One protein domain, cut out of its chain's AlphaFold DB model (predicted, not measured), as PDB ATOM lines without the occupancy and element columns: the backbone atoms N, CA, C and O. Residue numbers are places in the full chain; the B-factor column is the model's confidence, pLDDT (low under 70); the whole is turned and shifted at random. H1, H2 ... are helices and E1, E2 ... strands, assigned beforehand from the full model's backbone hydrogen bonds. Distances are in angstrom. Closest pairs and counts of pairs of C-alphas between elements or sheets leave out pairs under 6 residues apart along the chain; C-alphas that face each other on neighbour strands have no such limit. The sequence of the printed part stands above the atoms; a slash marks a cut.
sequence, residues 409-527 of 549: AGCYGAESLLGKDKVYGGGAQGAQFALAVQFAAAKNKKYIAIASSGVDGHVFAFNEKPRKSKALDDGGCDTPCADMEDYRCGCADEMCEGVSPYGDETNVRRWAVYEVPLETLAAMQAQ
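Overview. This is residues 409 to 527 of the 549 residues of the protein "Hypothetical protein" of Haptolina ericina (UniProt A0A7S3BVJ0). A twisted sheet of five strands forms the core, with H2 slanting across one of its faces and H3 beyond H2, off the sheet at one end of the long axis. A long stretch with no named element, residues 463 to 508, wraps round the sheet, and its residue 498 lies toward the other end. The printed part has 119 residues with five named strands and three named helices, in the order E1 E2 H1 H2 E3 E4 E5 H3; the sheet runs E1 E5 E3 E4 E2, antiparallel throughout. The class is mixed, helices and strands, with under half of the residues in named elements. The whole is compact, with a radius of gyration of the C-alphas of 13.1 A, though elongated in outline at 42 by 27 by 21 A.

Arrangement. Inner strands E3, residues 447 to 452, and E4, residues 457 to 462, form a hairpin; N 449 and O 460 are 2.8 A apart, within hydrogen-bond range. E5, residues 509 to 515, is antiparallel to E3 at 147 degrees, with N 450 and O 512 at 2.9 A. Edge strand E1, residues 409 to 412, pairs with E5 through N 412 and O 511, 3.0 A. Edge strand E2, residues 423 to 426, pairs with E4 through N 425 and O 459, 2.8 A. H2, residues 433 to 443, is on the sheet at a height of 8.1 A, over E3 and E4, slantwise at 42 degrees to E3 on the local plane; its closest C-alphas to E4 are Ala 440 and Ala 461, 5.3 A. This makes two layers, helices on one face of a sheet. H1, residues 427 to 430, is on the same face, only just over E4 with 3 of its C-alphas, and touches H2 only at the corner, with Gln 429 and Leu 435 closest at 4.8 A between C-alphas. E2, H1 and H2, then E3 form a split strand-helix-strand unit, two strands running the same way with E4 between them, and its crossover is right-handed. H3, residues 518 to 527, is not on the sheet; it touches H2, about perpendicular at 77 degrees, with the C-alphas of Ala 441 and Leu 521 closest at 5.0 A. In H2 and H3 every O i to N i+4 pair is within hydrogen-bond range; H1 is too short for one.

Along the chain. E1 begins at C-alpha 409, (27.197, 8.152, -36.822). E5 is the longest strand at 19.3 A, beginning at C-alpha 509, (13.147, 1.639, -31.200); E4 measures 17.1 A and E3 16.5 A. H2 measures 15.4 A and H3 14.2 A, ending at C-alpha 527, (43.269, -4.753, -20.572).

Size, cuts and confidence. The C-alphas farthest apart, those of Gly 498 and Ala 526, are 42.7 A apart. The printed part has no cut. The link from E4 to E5 is long, 46 residues, and its residues 491 to 492 pair antiparallel with residues 509 to 510 of E5. The mean pLDDT of the printed part is 81.5; residues 468 to 473, 504, 520 and 522 to 527 are under 70.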
ATOM      1  N   ALA A 409      27.442   8.609 -35.458       82.25
ATOM      2  CA  ALA A 409      27.197   8.152 -36.822       82.25
ATOM      3  C   ALA A 409      25.768   8.464 -37.297       82.25
ATOM      4  O   ALA A 409      25.564   8.627 -38.503       82.25
ATOM      5  N   GLY A 410      24.809   8.576 -36.371       85.31
ATOM      6  CA  GLY A 410      23.434   8.989 -36.652       85.31
ATOM      7  C   GLY A 410      22.371   8.201 -35.883       85.31
ATOM      8  O   GLY A 410      22.682   7.292 -35.111       85.31
ATOM      9  N   CYS A 411      21.113   8.563 -36.147       87.00
ATOM     10  CA  CYS A 411      19.916   7.927 -35.605       87.00
ATOM     11  C   CYS A 411      19.313   6.925 -36.598       87.00
ATOM     12  O   CYS A 411      19.116   7.260 -37.771       87.00
ATOM     13  N   TYR A 412      18.985   5.719 -36.130       87.12
ATOM     14  CA  TYR A 412      18.441   4.649 -36.970       87.12
ATOM     15  C   TYR A 412      17.182   4.039 -36.353       87.12
ATOM     16  O   TYR A 412      17.169   3.663 -35.186       87.12
ATOM     17  N   GLY A 413      16.121   3.915 -37.153       82.88
ATOM     18  CA  GLY A 413      14.821   3.408 -36.697       82.88
ATOM     19  C   GLY A 413      14.593   1.916 -36.937       82.88
ATOM     20  O   GLY A 413      13.692   1.347 -36.339       82.88
ATOM     21  N   ALA A 414      15.401   1.275 -37.787       83.38
ATOM     22  CA  ALA A 414      15.270  -0.145 -38.107       83.38
ATOM     23  C   ALA A 414      16.570  -0.902 -37.850       83.38
ATOM     24  O   ALA A 414      17.662  -0.455 -38.225       83.38
ATOM     25  N   GLU A 415      16.449  -2.097 -37.278       83.69
ATOM     26  CA  GLU A 415      17.601  -2.946 -36.989       83.69
ATOM     27  C   GLU A 415      18.259  -3.465 -38.278       83.69
ATOM     28  O   GLU A 415      19.440  -3.826 -38.280       83.69
ATOM     29  N   SER A 416      17.508  -3.516 -39.382       82.25
ATOM     30  CA  SER A 416      17.983  -3.907 -40.718       82.25
ATOM     31  C   SER A 416      18.963  -2.908 -41.351       82.25
ATOM     32  O   SER A 416      19.680  -3.259 -42.292       82.25
ATOM     33  N   LEU A 417      19.018  -1.674 -40.836       82.50
ATOM     34  CA  LEU A 417      19.934  -0.622 -41.292       82.50
ATOM     35  C   LEU A 417      21.318  -0.707 -40.635       82.50
ATOM     36  O   LEU A 417      22.280  -0.118 -41.142       82.50
ATOM     37  N   LEU A 418      21.416  -1.447 -39.529       86.62
ATOM     38  CA  LEU A 418      22.667  -1.741 -38.838       86.62
ATOM     39  C   LEU A 418      23.468  -2.810 -39.603       86.62
ATOM     40  O   LEU A 418      22.937  -3.517 -40.462       86.62
ATOM     41  N   GLY A 419      24.760  -2.936 -39.290       82.38
ATOM     42  CA  GLY A 419      25.638  -3.914 -39.937       82.38
ATOM     43  C   GLY A 419      25.114  -5.349 -39.826       82.38
ATOM     44  O   GLY A 419      24.573  -5.746 -38.789       82.38
ATOM     45  N   LYS A 420      25.295  -6.163 -40.875       83.12
ATOM     46  CA  LYS A 420      24.834  -7.567 -40.868       83.12
ATOM     47  C   LYS A 420      25.579  -8.419 -39.838       83.12
ATOM     48  O   LYS A 420      25.057  -9.430 -39.385       83.12
ATOM     49  N   ASP A 421      26.779  -7.993 -39.441       89.06
ATOM     50  CA  ASP A 421      27.641  -8.658 -38.464       89.06
ATOM     51  C   ASP A 421      27.361  -8.257 -36.999       89.06
ATOM     52  O   ASP A 421      28.224  -8.451 -36.129       89.06
ATOM     53  N   LYS A 422      26.177  -7.689 -36.732       88.38
ATOM     54  CA  LYS A 422      25.749  -7.209 -35.414       88.38
ATOM     55  C   LYS A 422      25.661  -8.313 -34.368       88.38
ATOM     56  O   LYS A 422      25.088  -9.376 -34.582       88.38
ATOM     57  N   VAL A 423      26.224  -8.020 -33.201       90.69
ATOM     58  CA  VAL A 423      26.146  -8.851 -32.000       90.69
ATOM     59  C   VAL A 423      25.277  -8.126 -30.989       90.69
ATOM     60  O   VAL A 423      25.551  -6.973 -30.665       90.69
ATOM     61  N   TYR A 424      24.245  -8.810 -30.511       92.00
ATOM     62  CA  TYR A 424      23.297  -8.277 -29.542       92.00
ATOM     63  C   TYR A 424      23.830  -8.351 -28.106       92.00
ATOM     64  O   TYR A 424      24.459  -9.340 -27.711       92.00
ATOM     65  N   GLY A 425      23.529  -7.317 -27.330       87.62
ATOM     66  CA  GLY A 425      23.637  -7.236 -25.881       87.62
ATOM     67  C   GLY A 425      22.414  -6.513 -25.304       87.62
ATOM     68  O   GLY A 425      21.678  -5.835 -26.017       87.62
ATOM     69  N   GLY A 426      22.192  -6.662 -24.003       86.94
ATOM     70  CA  GLY A 426      21.111  -5.988 -23.282       86.94
ATOM     71  C   GLY A 426      21.446  -5.851 -21.800       86.94
ATOM     72  O   GLY A 426      22.575  -6.162 -21.394       86.94
ATOM     73  N   GLY A 427      20.496  -5.406 -20.985       84.94
ATOM     74  CA  GLY A 427      20.772  -5.051 -19.596       84.94
ATOM     75  C   GLY A 427      21.240  -3.598 -19.491       84.94
ATOM     76  O   GLY A 427      21.119  -2.794 -20.416       84.94
ATOM     77  N   ALA A 428      21.951  -3.294 -18.407       79.56
ATOM     78  CA  ALA A 428      22.585  -1.989 -18.195       79.56
ATOM     79  C   ALA A 428      23.507  -1.532 -19.352       79.56
ATOM     80  O   ALA A 428      23.746  -0.341 -19.518       79.56
ATOM     81  N   GLN A 429      24.007  -2.458 -20.184       84.62
ATOM     82  CA  GLN A 429      24.834  -2.142 -21.359       84.62
ATOM     83  C   GLN A 429      24.066  -1.410 -22.468       84.62
ATOM     84  O   GLN A 429      24.697  -0.788 -23.315       84.62
ATOM     85  N   GLY A 430      22.734  -1.503 -22.479       84.44
ATOM     86  CA  GLY A 430      21.868  -0.780 -23.408       84.44
ATOM     87  C   GLY A 430      21.305   0.532 -22.860       84.44
ATOM     88  O   GLY A 430      20.566   1.200 -23.568       84.44
ATOM     89  N   ALA A 431      21.667   0.903 -21.628       82.88
ATOM     90  CA  ALA A 431      21.298   2.176 -21.000       82.88
ATOM     91  C   ALA A 431      22.514   3.058 -20.669       82.88
ATOM     92  O   ALA A 431      22.388   4.278 -20.576       82.88
ATOM     93  N   GLN A 432      23.689   2.446 -20.472       81.94
ATOM     94  CA  GLN A 432      24.930   3.116 -20.084       81.94
ATOM     95  C   GLN A 432      25.949   3.097 -21.231       81.94
ATOM     96  O   GLN A 432      26.374   2.025 -21.681       81.94
ATOM     97  N   PHE A 433      26.394   4.272 -21.671       85.38
ATOM     98  CA  PHE A 433      27.328   4.438 -22.782       85.38
ATOM     99  C   PHE A 433      28.679   3.775 -22.502       85.38
ATOM    100  O   PHE A 433      29.224   3.077 -23.360       85.38
ATOM    101  N   ALA A 434      29.217   3.914 -21.287       81.00
ATOM    102  CA  ALA A 434      30.507   3.325 -20.934       81.00
ATOM    103  C   ALA A 434      30.476   1.789 -21.024       81.00
ATOM    104  O   ALA A 434      31.438   1.158 -21.479       81.00
ATOM    105  N   LEU A 435      29.357   1.173 -20.632       80.81
ATOM    106  CA  LEU A 435      29.164  -0.271 -20.749       80.81
ATOM    107  C   LEU A 435      28.948  -0.713 -22.202       80.81
ATOM    108  O   LEU A 435      29.463  -1.766 -22.589       80.81
ATOM    109  N   ALA A 436      28.263   0.090 -23.019       86.38
ATOM    110  CA  ALA A 436      28.119  -0.160 -24.452       86.38
ATOM    111  C   ALA A 436      29.482  -0.157 -25.173       86.38
ATOM    112  O   ALA A 436      29.776  -1.053 -25.971       86.38
ATOM    113  N   VAL A 437      30.369   0.783 -24.831       85.19
ATOM    114  CA  VAL A 437      31.745   0.830 -25.358       85.19
ATOM    115  C   VAL A 437      32.548  -0.401 -24.924       85.19
ATOM    116  O   VAL A 437      33.218  -1.032 -25.748       85.19
ATOM    117  N   GLN A 438      32.446  -0.810 -23.653       81.50
ATOM    118  CA  GLN A 438      33.084  -2.044 -23.171       81.50
ATOM    119  C   GLN A 438      32.580  -3.286 -23.914       81.50
ATOM    120  O   GLN A 438      33.369  -4.189 -24.220       81.50
ATOM    121  N   PHE A 439      31.282  -3.331 -24.220       85.88
ATOM    122  CA  PHE A 439      30.665  -4.404 -24.988       85.88
ATOM    123  C   PHE A 439      31.225  -4.473 -26.418       85.88
ATOM    124  O   PHE A 439      31.656  -5.549 -26.848       85.88
ATOM    125  N   ALA A 440      31.339  -3.341 -27.122       86.62
ATOM    126  CA  ALA A 440      31.991  -3.291 -28.437       86.62
ATOM    127  C   ALA A 440      33.457  -3.728 -28.393       86.62
ATOM    128  O   ALA A 440      33.885  -4.534 -29.225       86.62
ATOM    129  N   ALA A 441      34.217  -3.260 -27.400       81.38
ATOM    130  CA  ALA A 441      35.613  -3.649 -27.228       81.38
ATOM    131  C   ALA A 441      35.765  -5.159 -27.006       81.38
ATOM    132  O   ALA A 441      36.615  -5.795 -27.639       81.38
ATOM    133  N   ALA A 442      34.895  -5.747 -26.176       80.06
ATOM    134  CA  ALA A 442      34.862  -7.185 -25.911       80.06
ATOM    135  C   ALA A 442      34.518  -8.017 -27.154       80.06
ATOM    136  O   ALA A 442      35.021  -9.132 -27.315       80.06
ATOM    137  N   LYS A 443      33.662  -7.492 -28.036       86.38
ATOM    138  CA  LYS A 443      33.245  -8.159 -29.278       86.38
ATOM    139  C   LYS A 443      34.096  -7.787 -30.494       86.38
ATOM    140  O   LYS A 443      33.861  -8.335 -31.570       86.38
ATOM    141  N   ASN A 444      35.099  -6.925 -30.319       85.50
ATOM    142  CA  ASN A 444      35.965  -6.405 -31.379       85.50
ATOM    143  C   ASN A 444      35.169  -5.765 -32.531       85.50
ATOM    144  O   ASN A 444      35.303  -6.153 -33.696       85.50
ATOM    145  N   LYS A 445      34.293  -4.825 -32.170       89.44
ATOM    146  CA  LYS A 445      33.384  -4.143 -33.090       89.44
ATOM    147  C   LYS A 445      33.634  -2.637 -33.091       89.44
ATOM    148  O   LYS A 445      33.865  -2.061 -32.033       89.44
ATOM    149  N   LYS A 446      33.599  -2.024 -34.276       89.12
ATOM    150  CA  LYS A 446      33.886  -0.593 -34.490       89.12
ATOM    151  C   LYS A 446      32.709   0.331 -34.202       89.12
ATOM    152  O   LYS A 446      32.926   1.477 -33.840       89.12
ATOM    153  N   TYR A 447      31.486  -0.154 -34.373       91.19
ATOM    154  CA  TYR A 447      30.273   0.620 -34.154       91.19
ATOM    155  C   TYR A 447      29.463   0.027 -33.010       91.19
ATOM    156  O   TYR A 447      29.385  -1.199 -32.872       91.19
ATOM    157  N   ILE A 448      28.841   0.908 -32.232       92.69
ATOM    158  CA  ILE A 448      27.822   0.573 -31.238       92.69
ATOM    159  C   ILE A 448      26.518   1.267 -31.590       92.69
ATOM    160  O   ILE A 448      26.539   2.411 -32.026       92.69
ATOM    161  N   ALA A 449      25.402   0.579 -31.396       93.12
ATOM    162  CA  ALA A 449      24.056   1.118 -31.498       93.12
ATOM    163  C   ALA A 449      23.351   0.887 -30.168       93.12
ATOM    164  O   ALA A 449      23.297  -0.259 -29.723       93.12
ATOM    165  N   ILE A 450      22.826   1.941 -29.551       93.25
ATOM    166  CA  ILE A 450      22.205   1.888 -28.224       93.25
ATOM    167  C   ILE A 450      20.743   2.325 -28.337       93.25
ATOM    168  O   ILE A 450      20.448   3.264 -29.079       93.25
ATOM    169  N   ALA A 451      19.851   1.625 -27.638       92.56
ATOM    170  CA  ALA A 451      18.447   1.984 -27.477       92.56
ATOM    171  C   ALA A 451      18.034   1.762 -26.010       92.56
ATOM    172  O   ALA A 451      17.896   0.617 -25.569       92.56
ATOM    173  N   SER A 452      17.869   2.852 -25.259       90.00
ATOM    174  CA  SER A 452      17.610   2.824 -23.815       90.00
ATOM    175  C   SER A 452      16.129   2.650 -23.470       90.00
ATOM    176  O   SER A 452      15.259   3.303 -24.044       90.00
ATOM    177  N   SER A 453      15.843   1.821 -22.469       86.12
ATOM    178  CA  SER A 453      14.553   1.718 -21.776       86.12
ATOM    179  C   SER A 453      14.690   2.134 -20.299       86.12
ATOM    180  O   SER A 453      14.145   1.512 -19.386       86.12
ATOM    181  N   GLY A 454      15.444   3.211 -20.045       80.75
ATOM    182  CA  GLY A 454      15.645   3.795 -18.717       80.75
ATOM    183  C   GLY A 454      16.933   3.308 -18.053       80.75
ATOM    184  O   GLY A 454      18.016   3.788 -18.373       80.75
ATOM    185  N   VAL A 455      16.824   2.380 -17.094       76.62
ATOM    186  CA  VAL A 455      17.986   1.759 -16.407       76.62
ATOM    187  C   VAL A 455      18.480   0.478 -17.090       76.62
ATOM    188  O   VAL A 455      19.530  -0.060 -16.734       76.62
ATOM    189  N   ASP A 456      17.713  -0.006 -18.063       82.25
ATOM    190  CA  ASP A 456      17.980  -1.166 -18.909       82.25
ATOM    191  C   ASP A 456      17.856  -0.727 -20.382       82.25
ATOM    192  O   ASP A 456      17.433   0.394 -20.665       82.25
ATOM    193  N   GLY A 457      18.267  -1.560 -21.326       89.69
ATOM    194  CA  GLY A 457      18.087  -1.291 -22.742       89.69
ATOM    195  C   GLY A 457      18.718  -2.345 -23.636       89.69
ATOM    196  O   GLY A 457      19.147  -3.423 -23.207       89.69
ATOM    197  N   HIS A 458      18.828  -1.993 -24.910       92.12
ATOM    198  CA  HIS A 458      19.400  -2.835 -25.945       92.12
ATOM    199  C   HIS A 458      20.661  -2.206 -26.534       92.12
ATOM    200  O   HIS A 458      20.743  -0.996 -26.737       92.12
ATOM    201  N   VAL A 459      21.648  -3.044 -26.851       93.56
ATOM    202  CA  VAL A 459      22.869  -2.615 -27.533       93.56
ATOM    203  C   VAL A 459      23.239  -3.591 -28.645       93.56
ATOM    204  O   VAL A 459      23.227  -4.807 -28.465       93.56
ATOM    205  N   PHE A 460      23.619  -3.067 -29.806       94.00
ATOM    206  CA  PHE A 460      24.275  -3.835 -30.858       94.00
ATOM    207  C   PHE A 460      25.698  -3.344 -31.067       94.00
ATOM    208  O   PHE A 460      25.966  -2.149 -31.013       94.00
ATOM    209  N   ALA A 461      26.602  -4.267 -31.381       92.50
ATOM    210  CA  ALA A 461      27.954  -3.937 -31.806       92.50
ATOM    211  C   ALA A 461      28.284  -4.609 -33.149       92.50
ATOM    212  O   ALA A 461      28.061  -5.812 -33.310       92.50
ATOM    213  N   PHE A 462      28.813  -3.857 -34.117       93.56
ATOM    214  CA  PHE A 462      29.072  -4.313 -35.496       93.56
ATOM    215  C   PHE A 462      30.271  -3.590 -36.138       93.56
ATOM    216  O   PHE A 462      30.814  -2.645 -35.570       93.56
ATOM    217  N   ASN A 463      30.746  -4.060 -37.296       88.88
ATOM    218  CA  ASN A 463      31.881  -3.452 -38.011       88.88
ATOM    219  C   ASN A 463      31.482  -2.758 -39.309       88.88
ATOM    220  O   ASN A 463      32.165  -1.825 -39.733       88.88
ATOM    221  N   GLU A 464      30.419  -3.226 -39.958       85.38
ATOM    222  CA  GLU A 464      29.941  -2.619 -41.195       85.38
ATOM    223  C   GLU A 464      29.348  -1.236 -40.918       85.38
ATOM    224  O   GLU A 464      28.531  -1.067 -40.016       85.38
ATOM    225  N   LYS A 465      29.732  -0.232 -41.709       81.94
ATOM    226  CA  LYS A 465      29.151   1.104 -41.578       81.94
ATOM    227  C   LYS A 465      27.632   1.022 -41.808       81.94
ATOM    228  O   LYS A 465      27.231   0.447 -42.826       81.94
ATOM    229  N   PRO A 466      26.793   1.596 -40.925       80.44
ATOM    230  CA  PRO A 466      25.347   1.527 -41.097       80.44
ATOM    231  C   PRO A 466      24.920   2.143 -42.434       80.44
ATOM    232  O   PRO A 466      25.518   3.117 -42.915       80.44
ATOM    233  N   ARG A 467      23.871   1.588 -43.045       78.06
ATOM    234  CA  ARG A 467      23.346   2.093 -44.322       78.06
ATOM    235  C   ARG A 467      22.729   3.469 -44.108       78.06
ATOM    236  O   ARG A 467      21.924   3.637 -43.204       78.06
ATOM    237  N   LYS A 468      23.069   4.450 -44.951       64.00
ATOM    238  CA  LYS A 468      22.448   5.784 -44.890       64.00
ATOM    239  C   LYS A 468      20.937   5.663 -45.133       64.00
ATOM    240  O   LYS A 468      20.529   5.368 -46.253       64.00
ATOM    241  N   SER A 469      20.129   5.903 -44.107       61.88
ATOM    242  CA  SER A 469      18.699   6.190 -44.237       61.88
ATOM    243  C   SER A 469      18.475   7.704 -44.265       61.88
ATOM    244  O   SER A 469      19.390   8.476 -43.969       61.88
ATOM    245  N   LYS A 470      17.263   8.151 -44.627       59.91
ATOM    246  CA  LYS A 470      16.851   9.539 -44.353       59.91
ATOM    247  C   LYS A 470      17.064   9.812 -42.859       59.91
ATOM    248  O   LYS A 470      16.783   8.928 -42.051       59.91
ATOM    249  N   ALA A 471      17.602  10.987 -42.531       56.34
ATOM    250  CA  ALA A 471      17.819  11.388 -41.148       56.34
ATOM    251  C   ALA A 471      16.483  11.314 -40.400       56.34
ATOM    252  O   ALA A 471      15.501  11.922 -40.825       56.34
ATOM    253  N   LEU A 472      16.447  10.495 -39.354       67.75
ATOM    254  CA  LEU A 472      15.343  10.447 -38.410       67.75
ATOM    255  C   LEU A 472      15.568  11.576 -37.413       67.75
ATOM    256  O   LEU A 472      16.566  11.563 -36.697       67.75
ATOM    257  N   ASP A 473      14.676  12.559 -37.447       66.12
ATOM    258  CA  ASP A 473      14.684  13.752 -36.592       66.12
ATOM    259  C   ASP A 473      13.374  13.811 -35.794       66.12
ATOM    260  O   ASP A 473      12.650  14.800 -35.779       66.12
ATOM    261  N   ASP A 474      12.992  12.666 -35.229       72.69
ATOM    262  CA  ASP A 474      11.778  12.490 -34.428       72.69
ATOM    263  C   ASP A 474      12.061  12.554 -32.918       72.69
ATOM    264  O   ASP A 474      11.228  12.149 -32.113       72.69
ATOM    265  N   GLY A 475      13.247  13.038 -32.529       75.19
ATOM    266  CA  GLY A 475      13.680  13.202 -31.138       75.19
ATOM    267  C   GLY A 475      13.949  11.899 -30.377       75.19
ATOM    268  O   GLY A 475      14.582  11.927 -29.325       75.19
ATOM    269  N   GLY A 476      13.553  10.732 -30.894       80.50
ATOM    270  CA  GLY A 476      13.679   9.469 -30.157       80.50
ATOM    271  C   GLY A 476      15.117   8.961 -30.003       80.50
ATOM    272  O   GLY A 476      15.390   8.124 -29.147       80.50
ATOM    273  N   CYS A 477      16.067   9.470 -30.792       84.19
ATOM    274  CA  CYS A 477      17.489   9.210 -30.561       84.19
ATOM    275  C   CYS A 477      18.134  10.164 -29.555       84.19
ATOM    276  O   CYS A 477      19.285   9.924 -29.213       84.19
ATOM    277  N   ASP A 478      17.442  11.209 -29.093       84.38
ATOM    278  CA  ASP A 478      18.034  12.296 -28.303       84.38
ATOM    279  C   ASP A 478      17.974  12.067 -26.794       84.38
ATOM    280  O   ASP A 478      18.495  12.870 -26.023       84.38
ATOM    281  N   THR A 479      17.402  10.941 -26.371       84.12
ATOM    282  CA  THR A 479      17.384  10.519 -24.973       84.12
ATOM    283  C   THR A 479      18.814  10.382 -24.436       84.12
ATOM    284  O   THR A 479      19.609   9.639 -25.026       84.12
ATOM    285  N   PRO A 480      19.161  11.055 -23.324       85.25
ATOM    286  CA  PRO A 480      20.494  10.967 -22.742       85.25
ATOM    287  C   PRO A 480      20.770   9.568 -22.178       85.25
ATOM    288  O   PRO A 480      19.863   8.851 -21.748       85.25
ATOM    289  N   CYS A 481      22.040   9.173 -22.170       82.94
ATOM    290  CA  CYS A 481      22.481   7.941 -21.524       82.94
ATOM    291  C   CYS A 481      22.380   8.037 -19.996       82.94
ATOM    292  O   CYS A 481      22.582   9.098 -19.411       82.94
ATOM    293  N   ALA A 482      22.128   6.907 -19.327       78.81
ATOM    294  CA  ALA A 482      21.933   6.861 -17.874       78.81
ATOM    295  C   ALA A 482      23.207   7.173 -17.061       78.81
ATOM    296  O   ALA A 482      23.129   7.451 -15.866       78.81
ATOM    297  N   ASP A 483      24.384   7.067 -17.678       72.75
ATOM    298  CA  ASP A 483      25.692   7.307 -17.065       72.75
ATOM    299  C   ASP A 483      26.390   8.582 -17.554       72.75
ATOM    300  O   ASP A 483      27.232   9.094 -16.818       72.75
ATOM    301  N   MET A 484      26.064   9.078 -18.755       72.69
ATOM    302  CA  MET A 484      26.652  10.279 -19.357       72.69
ATOM    303  C   MET A 484      25.596  11.096 -20.112       72.69
ATOM    304  O   MET A 484      25.157  10.707 -21.191       72.69
ATOM    305  N   GLU A 485      25.227  12.255 -19.567       72.25
ATOM    306  CA  GLU A 485      24.185  13.132 -20.130       72.25
ATOM    307  C   GLU A 485      24.591  13.775 -21.470       72.25
ATOM    308  O   GLU A 485      23.729  14.119 -22.275       72.25
ATOM    309  N   ASP A 486      25.897  13.866 -21.747       76.00
ATOM    310  CA  ASP A 486      26.448  14.426 -22.990       76.00
ATOM    311  C   ASP A 486      26.328  13.470 -24.197       76.00
ATOM    312  O   ASP A 486      26.494  13.880 -25.350       76.00
ATOM    313  N   TYR A 487      26.027  12.186 -23.956       82.31
ATOM    314  CA  TYR A 487      25.835  11.178 -24.998       82.31
ATOM    315  C   TYR A 487      24.374  10.749 -25.089       82.31
ATOM    316  O   TYR A 487      23.650  10.668 -24.099       82.31
ATOM    317  N   ARG A 488      23.948  10.432 -26.310       88.81
ATOM    318  CA  ARG A 488      22.582  10.034 -26.623       88.81
ATOM    319  C   ARG A 488      22.503   8.508 -26.676       88.81
ATOM    320  O   ARG A 488      23.284   7.882 -27.386       88.81
ATOM    321  N   CYS A 489      21.577   7.893 -25.951       87.75
ATOM    322  CA  CYS A 489      21.401   6.434 -25.907       87.75
ATOM    323  C   CYS A 489      20.123   5.952 -26.601       87.75
ATOM    324  O   CYS A 489      19.790   4.770 -26.513       87.75
ATOM    325  N   GLY A 490      19.428   6.851 -27.301       89.50
ATOM    326  CA  GLY A 490      18.166   6.560 -27.966       89.50
ATOM    327  C   GLY A 490      17.103   5.983 -27.036       89.50
ATOM    328  O   GLY A 490      17.245   6.004 -25.815       89.50
ATOM    329  N   CYS A 491      16.025   5.470 -27.612       89.75
ATOM    330  CA  CYS A 491      14.875   4.995 -26.853       89.75
ATOM    331  C   CYS A 491      14.423   3.611 -27.335       89.75
ATOM    332  O   CYS A 491      14.610   3.245 -28.504       89.75
ATOM    333  N   ALA A 492      13.804   2.850 -26.437       88.12
ATOM    334  CA  ALA A 492      13.159   1.581 -26.736       88.12
ATOM    335  C   ALA A 492      11.782   1.471 -26.064       88.12
ATOM    336  O   ALA A 492      11.607   1.824 -24.896       88.12
ATOM    337  N   ASP A 493      10.841   0.910 -26.817       83.12
ATOM    338  CA  ASP A 493       9.509   0.488 -26.400       83.12
ATOM    339  C   ASP A 493       8.718   1.626 -25.721       83.12
ATOM    340  O   ASP A 493       8.534   2.685 -26.323       83.12
ATOM    341  N   GLU A 494       8.249   1.436 -24.484       76.88
ATOM    342  CA  GLU A 494       7.417   2.411 -23.753       76.88
ATOM    343  C   GLU A 494       8.135   3.743 -23.470       76.88
ATOM    344  O   GLU A 494       7.476   4.757 -23.264       76.88
ATOM    345  N   MET A 495       9.474   3.769 -23.517       80.88
ATOM    346  CA  MET A 495      10.272   4.981 -23.285       80.88
ATOM    347  C   MET A 495      10.419   5.862 -24.536       80.88
ATOM    348  O   MET A 495      11.002   6.943 -24.463       80.88
ATOM    349  N   CYS A 496       9.905   5.420 -25.685       78.69
ATOM    350  CA  CYS A 496       9.826   6.211 -26.913       78.69
ATOM    351  C   CYS A 496       8.490   6.975 -27.002       78.69
ATOM    352  O   CYS A 496       7.706   6.768 -27.934       78.69
ATOM    353  N   GLU A 497       8.197   7.845 -26.031       72.56
ATOM    354  CA  GLU A 497       6.949   8.619 -26.027       72.56
ATOM    355  C   GLU A 497       6.823   9.497 -27.287       72.56
ATOM    356  O   GLU A 497       7.700  10.298 -27.605       72.56
ATOM    357  N   GLY A 498       5.717   9.346 -28.024       71.25
ATOM    358  CA  GLY A 498       5.415  10.159 -29.211       71.25
ATOM    359  C   GLY A 498       6.064   9.697 -30.523       71.25
ATOM    360  O   GLY A 498       5.862  10.344 -31.550       71.25
ATOM    361  N   VAL A 499       6.786   8.573 -30.525       78.19
ATOM    362  CA  VAL A 499       7.478   8.041 -31.709       78.19
ATOM    363  C   VAL A 499       6.765   6.789 -32.232       78.19
ATOM    364  O   VAL A 499       6.474   5.864 -31.480       78.19
ATOM    365  N   SER A 500       6.478   6.728 -33.536       75.50
ATOM    366  CA  SER A 500       5.869   5.549 -34.171       75.50
ATOM    367  C   SER A 500       6.921   4.534 -34.658       75.50
ATOM    368  O   SER A 500       8.087   4.900 -34.891       75.50
ATOM    369  N   PRO A 501       6.552   3.245 -34.827       77.06
ATOM    370  CA  PRO A 501       7.443   2.252 -35.421       77.06
ATOM    371  C   PRO A 501       7.932   2.703 -36.804       77.06
ATOM    372  O   PRO A 501       7.184   3.294 -37.584       77.06
ATOM    373  N   TYR A 502       9.211   2.468 -37.099       75.00
ATOM    374  CA  TYR A 502       9.824   2.914 -38.348       75.00
ATOM    375  C   TYR A 502       9.768   1.809 -39.410       75.00
ATOM    376  O   TYR A 502      10.398   0.764 -39.255       75.00
ATOM    377  N   GLY A 503       9.066   2.062 -40.518       74.88
ATOM    378  CA  GLY A 503       8.912   1.086 -41.603       74.88
ATOM    379  C   GLY A 503       8.063  -0.116 -41.177       74.88
ATOM    380  O   GLY A 503       6.974   0.073 -40.646       74.88
ATOM    381  N   ASP A 504       8.577  -1.331 -41.397       69.81
ATOM    382  CA  ASP A 504       7.898  -2.606 -41.099       69.81
ATOM    383  C   ASP A 504       8.287  -3.204 -39.725       69.81
ATOM    384  O   ASP A 504       8.008  -4.371 -39.443       69.81
ATOM    385  N   GLU A 505       8.983  -2.445 -38.874       75.19
ATOM    386  CA  GLU A 505       9.390  -2.895 -37.536       75.19
ATOM    387  C   GLU A 505       8.181  -2.940 -36.586       75.19
ATOM    388  O   GLU A 505       7.376  -2.012 -36.535       75.19
ATOM    389  N   THR A 506       8.057  -4.007 -35.792       72.62
ATOM    390  CA  THR A 506       6.953  -4.174 -34.828       72.62
ATOM    391  C   THR A 506       7.179  -3.432 -33.510       72.62
ATOM    392  O   THR A 506       6.216  -3.111 -32.822       72.62
ATOM    393  N   ASN A 507       8.440  -3.170 -33.152       80.31
ATOM    394  CA  ASN A 507       8.822  -2.524 -31.894       80.31
ATOM    395  C   ASN A 507       9.259  -1.078 -32.154       80.31
ATOM    396  O   ASN A 507       9.944  -0.793 -33.140       80.31
ATOM    397  N   VAL A 508       8.911  -0.165 -31.247       83.94
ATOM    398  CA  VAL A 508       9.334   1.237 -31.336       83.94
ATOM    399  C   VAL A 508      10.741   1.353 -30.764       83.94
ATOM    400  O   VAL A 508      10.931   1.328 -29.554       83.94
ATOM    401  N   ARG A 509      11.754   1.450 -31.628       87.44
ATOM    402  CA  ARG A 509      13.147   1.639 -31.200       87.44
ATOM    403  C   ARG A 509      13.834   2.715 -32.018       87.44
ATOM    404  O   ARG A 509      13.582   2.867 -33.218       87.44
ATOM    405  N   ARG A 510      14.718   3.458 -31.362       89.12
ATOM    406  CA  ARG A 510      15.588   4.457 -31.975       89.12
ATOM    407  C   ARG A 510      17.006   4.217 -31.499       89.12
ATOM    408  O   ARG A 510      17.311   4.332 -30.320       89.12
ATOM    409  N   TRP A 511      17.850   3.831 -32.445       89.88
ATOM    410  CA  TRP A 511      19.225   3.443 -32.201       89.88
ATOM    411  C   TRP A 511      20.146   4.642 -32.392       89.88
ATOM    412  O   TRP A 511      20.346   5.098 -33.524       89.88
ATOM    413  N   ALA A 512      20.742   5.113 -31.300       90.69
ATOM    414  CA  ALA A 512      21.828   6.079 -31.340       90.69
ATOM    415  C   ALA A 512      23.140   5.340 -31.643       90.69
ATOM    416  O   ALA A 512      23.551   4.453 -30.888       90.69
ATOM    417  N   VAL A 513      23.776   5.652 -32.779       91.19
ATOM    418  CA  VAL A 513      24.953   4.913 -33.259       91.19
ATOM    419  C   VAL A 513      26.225   5.736 -33.132       91.19
ATOM    420  O   VAL A 513      26.290   6.863 -33.620       91.19
ATOM    421  N   TYR A 514      27.267   5.132 -32.561       90.50
ATOM    422  CA  TYR A 514      28.585   5.737 -32.382       90.50
ATOM    423  C   TYR A 514      29.692   4.880 -32.991       90.50
ATOM    424  O   TYR A 514      29.651   3.648 -32.951       90.50
ATOM    425  N   GLU A 515      30.701   5.547 -33.542       89.19
ATOM    426  CA  GLU A 515      31.972   4.955 -33.944       89.19
ATOM    427  C   GLU A 515      32.950   4.996 -32.768       89.19
ATOM    428  O   GLU A 515      33.219   6.058 -32.205       89.19
ATOM    429  N   VAL A 516      33.479   3.832 -32.401       84.88
ATOM    430  CA  VAL A 516      34.473   3.673 -31.341       84.88
ATOM    431  C   VAL A 516      35.874   3.760 -31.958       84.88
ATOM    432  O   VAL A 516      36.173   2.990 -32.880       84.88
ATOM    433  N   PRO A 517      36.773   4.627 -31.453       80.56
ATOM    434  CA  PRO A 517      38.134   4.711 -31.964       80.56
ATOM    435  C   PRO A 517      38.894   3.391 -31.835       80.56
ATOM    436  O   PRO A 517      38.797   2.666 -30.841       80.56
ATOM    437  N   LEU A 518      39.734   3.114 -32.832       75.00
ATOM    438  CA  LEU A 518      40.583   1.921 -32.867       75.00
ATOM    439  C   LEU A 518      41.567   1.862 -31.690       75.00
ATOM    440  O   LEU A 518      41.846   0.771 -31.189       75.00
ATOM    441  N   GLU A 519      42.063   3.009 -31.226       71.19
ATOM    442  CA  GLU A 519      42.973   3.099 -30.078       71.19
ATOM    443  C   GLU A 519      42.278   2.687 -28.774       71.19
ATOM    444  O   GLU A 519      42.808   1.865 -28.023       71.19
ATOM    445  N   THR A 520      41.043   3.148 -28.562       67.62
ATOM    446  CA  THR A 520      40.198   2.772 -27.420       67.62
ATOM    447  C   THR A 520      39.875   1.277 -27.431       67.62
ATOM    448  O   THR A 520      40.024   0.599 -26.408       67.62
ATOM    449  N   LEU A 521      39.525   0.716 -28.597       71.25
ATOM    450  CA  LEU A 521      39.318  -0.730 -28.757       71.25
ATOM    451  C   LEU A 521      40.588  -1.519 -28.408       71.25
ATOM    452  O   LEU A 521      40.524  -2.502 -27.666       71.25
ATOM    453  N   ALA A 522      41.749  -1.081 -28.903       69.50
ATOM    454  CA  ALA A 522      43.028  -1.742 -28.659       69.50
ATOM    455  C   ALA A 522      43.445  -1.675 -27.179       69.50
ATOM    456  O   ALA A 522      43.874  -2.691 -26.616       69.50
ATOM    457  N   ALA A 523      43.274  -0.522 -26.526       68.12
ATOM    458  CA  ALA A 523      43.579  -0.323 -25.112       68.12
ATOM    459  C   ALA A 523      42.704  -1.212 -24.212       68.12
ATOM    460  O   ALA A 523      43.218  -1.960 -23.371       68.12
ATOM    461  N   MET A 524      41.389  -1.225 -24.450       68.62
ATOM    462  CA  MET A 524      40.446  -2.052 -23.691       68.62
ATOM    463  C   MET A 524      40.673  -3.550 -23.919       68.62
ATOM    464  O   MET A 524      40.634  -4.347 -22.977       68.62
ATOM    465  N   GLN A 525      41.000  -3.964 -25.144       66.94
ATOM    466  CA  GLN A 525      41.353  -5.355 -25.429       66.94
ATOM    467  C   GLN A 525      42.671  -5.772 -24.786       66.94
ATOM    468  O   GLN A 525      42.791  -6.904 -24.309       66.94
ATOM    469  N   ALA A 526      43.672  -4.888 -24.746       64.12
ATOM    470  CA  ALA A 526      44.915  -5.149 -24.031       64.12
ATOM    471  C   ALA A 526      44.643  -5.367 -22.535       64.12
ATOM    472  O   ALA A 526      45.213  -6.281 -21.929       64.12
ATOM    473  N   GLN A 527      43.716  -4.601 -21.955       58.50
ATOM    474  CA  GLN A 527      43.269  -4.753 -20.572       58.50
ATOM    475  C   GLN A 527      42.522  -6.082 -20.348       58.50
ATOM    476  O   GLN A 527      42.843  -6.823 -19.414       58.50
TER     477      GLN A 527